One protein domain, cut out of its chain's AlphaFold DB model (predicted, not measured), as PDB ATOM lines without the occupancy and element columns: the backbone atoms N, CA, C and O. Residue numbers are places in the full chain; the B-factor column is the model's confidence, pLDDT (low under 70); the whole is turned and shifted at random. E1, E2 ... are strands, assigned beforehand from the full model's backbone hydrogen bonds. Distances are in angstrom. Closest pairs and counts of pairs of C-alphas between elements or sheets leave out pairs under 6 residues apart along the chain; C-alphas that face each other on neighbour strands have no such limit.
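AT A GLANCE: This is residues 3 to 58 of the 207 residues of an uncharacterized protein of Amycolatopsis balhimycina DSM 5908 (UniProt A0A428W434). With little regular structure, two small hairpins, E1 with E2 and E3 with E4, follow each other, and a long loop, residues 39 to 53, leads to E5 beside E1. The printed part has 56 residues, five named strands, 22 residues in them, and no named helix: all strand. The strongly twisted sheet E2, E1, E5 and the pair E3, E4 are antiparallel. It is compact, radius of gyration of the C-alphas 10.3 A, spanning 28 by 24 by 18 A.

HOW THE PARTS SIT: E1, residues 3 to 9, forms a hairpin with E2, residues 16 to 20; N 8 and O 17 are 2.8 A apart. E3, residues 27 to 29, forms another with E4, residues 36 to 38; N 28 and O 37 are 2.8 A apart. E5, residues 54 to 57, is antiparallel to E1 at 119 degrees; N 5 and O 54 are 2.9 A apart. These pairs are within hydrogen-bond range.

IN THESE COORDINATES: E1 spans 18.4 A from C-alpha 3 at (79.428, 90.262, 109.330), E2 spans 13.1 A, and E5 ends with C-alpha 57 at (84.022, 86.633, 107.169).

THE WHOLE: The printed part has no cut. The link E4 to E5 is long. Residue 47 is under pLDDT 70.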
ATOM      1  N   ARG A   3      79.770  89.472 108.148       90.25
ATOM      2  CA  ARG A   3      79.428  90.262 109.330       90.25
ATOM      3  C   ARG A   3      79.884  91.692 109.102       90.25
ATOM      4  O   ARG A   3      81.048  91.925 108.798       90.25
ATOM      5  N   ARG A   4      78.969  92.647 109.249       94.19
ATOM      6  CA  ARG A   4      79.290  94.077 109.211       94.19
ATOM      7  C   ARG A   4      79.705  94.547 110.602       94.19
ATOM      8  O   ARG A   4      79.117  94.117 111.595       94.19
ATOM      9  N   GLY A   5      80.682  95.439 110.673       94.50
ATOM     10  CA  GLY A   5      81.190  95.954 111.937       94.50
ATOM     11  C   GLY A   5      82.184  97.093 111.764       94.50
ATOM     12  O   GLY A   5      82.371  97.609 110.664       94.50
ATOM     13  N   MET A   6      82.833  97.475 112.857       93.88
ATOM     14  CA  MET A   6      83.874  98.504 112.880       93.88
ATOM     15  C   MET A   6      85.170  97.910 113.420       93.88
ATOM     16  O   MET A   6      85.142  97.044 114.293       93.88
ATOM     17  N   VAL A   7      86.319  98.381 112.931       94.00
ATOM     18  CA  VAL A   7      87.600  98.079 113.579       94.00
ATOM     19  C   VAL A   7      87.907  99.190 114.574       94.00
ATOM     20  O   VAL A   7      88.139 100.332 114.170       94.00
ATOM     21  N   LEU A   8      87.901  98.839 115.857       94.19
ATOM     22  CA  LEU A   8      88.051  99.768 116.971       94.19
ATOM     23  C   LEU A   8      89.338  99.501 117.754       94.19
ATOM     24  O   LEU A   8      89.776  98.356 117.881       94.19
ATOM     25  N   LEU A   9      89.946 100.566 118.265       94.12
ATOM     26  CA  LEU A   9      91.123 100.560 119.121       94.12
ATOM     27  C   LEU A   9      90.685 100.652 120.585       94.12
ATOM     28  O   LEU A   9      90.017 101.602 120.980       94.12
ATOM     29  N   CYS A  10      91.065  99.670 121.401       95.19
ATOM     30  CA  CYS A  10      90.790  99.727 122.834       95.19
ATOM     31  C   CYS A  10      91.682 100.775 123.512       95.19
ATOM     32  O   CYS A  10      92.903 100.685 123.425       95.19
ATOM     33  N   SER A  11      91.085 101.704 124.258       94.81
ATOM     34  CA  SER A  11      91.807 102.735 125.019       94.81
ATOM     35  C   SER A  11      92.744 102.150 126.084       94.81
ATOM     36  O   SER A  11      93.825 102.683 126.319       94.81
ATOM     37  N   THR A  12      92.374 101.013 126.685       96.06
ATOM     38  CA  THR A  12      93.147 100.356 127.748       96.06
ATOM     39  C   THR A  12      94.309  99.526 127.208       96.06
ATOM     40  O   THR A  12      95.455  99.766 127.563       96.06
ATOM     41  N   CYS A  13      94.034  98.526 126.361       96.31
ATOM     42  CA  CYS A  13      95.066  97.584 125.902       96.31
ATOM     43  C   CYS A  13      95.643  97.908 124.516       96.31
ATOM     44  O   CYS A  13      96.481  97.156 124.015       96.31
ATOM     45  N   GLN A  14      95.175  98.986 123.875       94.44
ATOM     46  CA  GLN A  14      95.640  99.464 122.565       94.44
ATOM     47  C   GLN A  14      95.533  98.417 121.444       94.44
ATOM     48  O   GLN A  14      96.193  98.502 120.409       94.44
ATOM     49  N   GLN A  15      94.679  97.406 121.622       94.31
ATOM     50  CA  GLN A  15      94.426  96.401 120.600       94.31
ATOM     51  C   GLN A  15      93.357  96.860 119.625       94.31
ATOM     52  O   GLN A  15      92.285  97.313 120.032       94.31
ATOM     53  N   LYS A  16      93.645  96.670 118.336       93.12
ATOM     54  CA  LYS A  16      92.678  96.834 117.251       93.12
ATOM     55  C   LYS A  16      91.847  95.567 117.132       93.12
ATOM     56  O   LYS A  16      92.397  94.472 117.045       93.12
ATOM     57  N   GLN A  17      90.531  95.714 117.126       92.06
ATOM     58  CA  GLN A  17      89.599  94.591 117.104       92.06
ATOM     59  C   GLN A  17      88.436  94.894 116.178       92.06
ATOM     60  O   GLN A  17      87.916  96.007 116.175       92.06
ATOM     61  N   PHE A  18      88.013  93.896 115.410       93.38
ATOM     62  CA  PHE A  18      86.758  93.975 114.682       93.38
ATOM     63  C   PHE A  18      85.595  93.707 115.643       93.38
ATOM     64  O   PHE A  18      85.522  92.643 116.258       93.38
ATOM     65  N   GLN A  19      84.700  94.682 115.771       93.94
ATOM     66  CA  GLN A  19      83.473  94.597 116.554       93.94
ATOM     67  C   GLN A  19      82.291  94.517 115.597       93.94
ATOM     68  O   GLN A  19      82.076  95.419 114.787       93.94
ATOM     69  N   THR A  20      81.543  93.419 115.672       93.81
ATOM     70  CA  THR A  20      80.341  93.213 114.863       93.81
ATOM     71  C   THR A  20      79.250  94.195 115.280       93.81
ATOM     72  O   THR A  20      79.209  94.630 116.428       93.81
ATOM     73  N   ILE A  21      78.358  94.561 114.358       94.12
ATOM     74  CA  ILE A  21      77.327  95.576 114.615       94.12
ATOM     75  C   ILE A  21      76.413  95.240 115.806       94.12
ATOM     76  O   ILE A  21      76.003  96.143 116.522       94.12
ATOM     77  N   ASP A  22      76.159  93.957 116.065       92.44
ATOM     78  CA  ASP A  22      75.401  93.457 117.223       92.44
ATOM     79  C   ASP A  22      76.109  93.678 118.571       92.44
ATOM     80  O   ASP A  22      75.474  93.620 119.620       92.44
ATOM     81  N   ARG A  23      77.415  93.961 118.551       91.50
ATOM     82  CA  ARG A  23      78.239  94.267 119.729       91.50
ATOM     83  C   ARG A  23      78.568  95.754 119.857       91.50
ATOM     84  O   ARG A  23      79.301  96.138 120.768       91.50
ATOM     85  N   LEU A  24      78.055  96.584 118.947       91.88
ATOM     86  CA  LEU A  24      78.266  98.026 118.954       91.88
ATOM     87  C   LEU A  24      77.093  98.742 119.628       91.88
ATOM     88  O   LEU A  24      75.932  98.556 119.277       91.88
ATOM     89  N   GLY A  25      77.428  99.627 120.560       91.00
ATOM     90  CA  GLY A  25      76.554 100.678 121.068       91.00
ATOM     91  C   GLY A  25      77.350 101.976 121.193       91.00
ATOM     92  O   GLY A  25      78.467 102.074 120.688       91.00
ATOM     93  N   GLN A  26      76.825 102.954 121.934       92.31
ATOM     94  CA  GLN A  26      77.605 104.145 122.321       92.31
ATOM     95  C   GLN A  26      78.854 103.778 123.144       92.31
ATOM     96  O   GLN A  26      79.821 104.531 123.193       92.31
ATOM     97  N   ARG A  27      78.839 102.591 123.765       94.88
ATOM     98  CA  ARG A  27      79.981 101.960 124.426       94.88
ATOM     99  C   ARG A  27      80.127 100.520 123.946       94.88
ATOM    100  O   ARG A  27      79.138  99.899 123.552       94.88
ATOM    101  N   TRP A  28      81.337  99.976 124.007       95.06
ATOM    102  CA  TRP A  28      81.656  98.619 123.558       95.06
ATOM    103  C   TRP A  28      82.696  97.957 124.471       95.06
ATOM    104  O   TRP A  28      83.532  98.628 125.081       95.06
ATOM    105  N   ARG A  29      82.642  96.625 124.584       96.75
ATOM    106  CA  ARG A  29      83.579  95.838 125.403       96.75
ATOM    107  C   ARG A  29      84.717  95.282 124.559       96.75
ATOM    108  O   ARG A  29      84.494  94.687 123.503       96.75
ATOM    109  N   CYS A  30      85.946  95.448 125.036       95.12
ATOM    110  CA  CYS A  30      87.118  94.864 124.395       95.12
ATOM    111  C   CYS A  30      87.113  93.338 124.549       95.12
ATOM    112  O   CYS A  30      87.125  92.825 125.662       95.12
ATOM    113  N   ALA A  31      87.220  92.600 123.445       92.75
ATOM    114  CA  ALA A  31      87.227  91.135 123.460       92.75
ATOM    115  C   ALA A  31      88.498  90.521 124.086       92.75
ATOM    116  O   ALA A  31      88.557  89.311 124.276       92.75
ATOM    117  N   ARG A  32      89.526  91.335 124.378       93.44
ATOM    118  CA  ARG A  32      90.789  90.872 124.982       93.44
ATOM    119  C   ARG A  32      90.861  91.156 126.477       93.44
ATOM    120  O   ARG A  32      91.219  90.266 127.233       93.44
ATOM    121  N   CYS A  33      90.607  92.399 126.883       96.69
ATOM    122  CA  CYS A  33      90.793  92.835 128.272       96.69
ATOM    123  C   CYS A  33      89.484  93.198 128.986       96.69
ATOM    124  O   CYS A  33      89.541  93.718 130.092       96.69
ATOM    125  N   ASP A  34      88.334  93.008 128.333       96.81
ATOM    126  CA  ASP A  34      86.984  93.320 128.830       96.81
ATOM    127  C   ASP A  34      86.747  94.784 129.260       96.81
ATOM    128  O   ASP A  34      85.711  95.137 129.824       96.81
ATOM    129  N   ALA A  35      87.677  95.687 128.936       96.69
ATOM    130  CA  ALA A  35      87.504  97.110 129.197       96.69
ATOM    131  C   ALA A  35      86.301  97.657 128.415       96.69
ATOM    132  O   ALA A  35      86.127  97.352 127.229       96.69
ATOM    133  N   LEU A  36      85.498  98.493 129.075       96.75
ATOM    134  CA  LEU A  36      84.405  99.234 128.454       96.75
ATOM    135  C   LEU A  36      84.959 100.528 127.849       96.75
ATOM    136  O   LEU A  36      85.593 101.316 128.543       96.75
ATOM    137  N   ASN A  37      84.737 100.727 126.556       95.06
ATOM    138  CA  ASN A  37      85.261 101.845 125.776       95.06
ATOM    139  C   ASN A  37      84.098 102.644 125.193       95.06
ATOM    140  O   ASN A  37      83.056 102.064 124.885       95.06
ATOM    141  N   ASP A  38      84.291 103.941 124.993       95.06
ATOM    142  CA  ASP A  38      83.325 104.776 124.286       95.06
ATOM    143  C   ASP A  38      83.533 104.645 122.767       95.06
ATOM    144  O   ASP A  38      84.645 104.396 122.285       95.06
ATOM    145  N   LEU A  39      82.447 104.732 122.000       92.25
ATOM    146  CA  LEU A  39      82.501 104.743 120.540       92.25
ATOM    147  C   LEU A  39      82.689 106.183 120.050       92.25
ATOM    148  O   LEU A  39      81.747 106.831 119.603       92.25
ATOM    149  N   ASP A  40      83.920 106.678 120.135       91.00
ATOM    150  CA  ASP A  40      84.297 108.020 119.693       91.00
ATOM    151  C   ASP A  40      85.388 107.993 118.611       91.00
ATOM    152  O   ASP A  40      85.899 106.938 118.226       91.00
ATOM    153  N   ARG A  41      85.770 109.180 118.128       88.12
ATOM    154  CA  ARG A  41      86.779 109.335 117.072       88.12
ATOM    155  C   ARG A  41      88.142 108.733 117.439       88.12
ATOM    156  O   ARG A  41      88.863 108.308 116.539       88.12
ATOM    157  N   SER A  42      88.499 108.684 118.724       88.12
ATOM    158  CA  SER A  42      89.777 108.127 119.187       88.12
ATOM    159  C   SER A  42      89.813 106.599 119.090       88.12
ATOM    160  O   SER A  42      90.875 106.014 118.869       88.12
ATOM    161  N   ALA A  43      88.647 105.953 119.177       87.69
ATOM    162  CA  ALA A  43      88.512 104.513 119.022       87.69
ATOM    163  C   ALA A  43      88.560 104.059 117.552       87.69
ATOM    164  O   ALA A  43      88.775 102.878 117.290       87.69
ATOM    165  N   TRP A  44      88.348 104.933 116.563       89.69
ATOM    166  CA  TRP A  44      88.243 104.518 115.158       89.69
ATOM    167  C   TRP A  44      89.608 104.170 114.546       89.69
ATOM    168  O   TRP A  44      90.561 104.941 114.633       89.69
ATOM    169  N   LYS A  45      89.705 103.033 113.834       80.88
ATOM    170  CA  LYS A  45      90.927 102.648 113.091       80.88
ATOM    171  C   LYS A  45      91.358 103.703 112.065       80.88
ATOM    172  O   LYS A  45      92.556 103.894 111.864       80.88
ATOM    173  N   LEU A  46      90.390 104.311 111.381       78.62
ATOM    174  CA  LEU A  46      90.583 105.381 110.406       78.62
ATOM    175  C   LEU A  46      89.795 106.602 110.906       78.62
ATOM    176  O   LEU A  46      88.580 106.639 110.715       78.62
ATOM    177  N   PRO A  47      90.439 107.568 111.587       65.62
ATOM    178  CA  PRO A  47      89.759 108.687 112.240       65.62
ATOM    179  C   PRO A  47      89.390 109.797 111.238       65.62
ATOM    180  O   PRO A  47      89.821 110.950 111.358       65.62
ATOM    181  N   VAL A  48      88.584 109.450 110.232       70.12
ATOM    182  CA  VAL A  48      87.909 110.425 109.361       70.12
ATOM    183  C   VAL A  48      86.736 111.071 110.118       70.12
ATOM    184  O   VAL A  48      86.575 110.835 111.313       70.12
ATOM    185  N   ASN A  49      85.950 111.938 109.476       78.50
ATOM    186  CA  ASN A  49      84.818 112.605 110.141       78.50
ATOM    187  C   ASN A  49      83.711 111.622 110.586       78.50
ATOM    188  O   ASN A  49      82.897 111.980 111.429       78.50
ATOM    189  N   GLU A  50      83.716 110.388 110.070       81.00
ATOM    190  CA  GLU A  50      82.750 109.327 110.377       81.00
ATOM    191  C   GLU A  50      83.436 107.951 110.517       81.00
ATOM    192  O   GLU A  50      84.482 107.715 109.908       81.00
ATOM    193  N   PRO A  51      82.879 106.998 111.283       82.94
ATOM    194  CA  PRO A  51      83.475 105.673 111.413       82.94
ATOM    195  C   PRO A  51      83.344 104.856 110.118       82.94
ATOM    196  O   PRO A  51      82.269 104.742 109.532       82.94
ATOM    197  N   THR A  52      84.434 104.211 109.694       89.31
ATOM    198  CA  THR A  52      84.420 103.307 108.532       89.31
ATOM    199  C   THR A  52      83.797 101.954 108.880       89.31
ATOM    200  O   THR A  52      84.220 101.286 109.828       89.31
ATOM    201  N   TRP A  53      82.842 101.509 108.064       91.31
ATOM    202  CA  TRP A  53      82.305 100.153 108.124       91.31
ATOM    203  C   TRP A  53      83.241  99.156 107.442       91.31
ATOM    204  O   TRP A  53      83.698  99.373 106.322       91.31
ATOM    205  N   PHE A  54      83.469  98.031 108.106       92.12
ATOM    206  CA  PHE A  54      84.209  96.892 107.584       92.12
ATOM    207  C   PHE A  54      83.294  95.672 107.512       92.12
ATOM    208  O   PHE A  54      82.315  95.552 108.258       92.12
ATOM    209  N   TYR A  55      83.644  94.756 106.619       92.38
ATOM    210  CA  TYR A  55      82.994  93.463 106.494       92.38
ATOM    211  C   TYR A  55      84.010  92.386 106.790       92.38
ATOM    212  O   TYR A  55      85.152  92.455 106.338       92.38
ATOM    213  N   ASP A  56      83.571  91.408 107.560       89.94
ATOM    214  CA  ASP A  56      84.409  90.313 107.977       89.94
ATOM    215  C   ASP A  56      83.721  88.979 107.724       89.94
ATOM    216  O   ASP A  56      82.497  88.846 107.847       89.94
ATOM    217  N   LEU A  57      84.519  87.981 107.369       89.12
ATOM    218  CA  LEU A  57      84.022  86.633 107.169       89.12
ATOM    219  C   LEU A  57      83.896  85.931 108.524       89.12
ATOM    220  O   LEU A  57      84.698  86.134 109.441       89.12
ATOM    221  N   HIS A  58      82.880  85.078 108.655       86.62
ATOM    222  CA  HIS A  58      82.784  84.191 109.810       86.62
ATOM    223  C   HIS A  58      84.102  83.411 109.987       86.62
ATOM    224  O   HIS A  58      84.645  82.967 108.976       86.62
TER     225      HIS A  58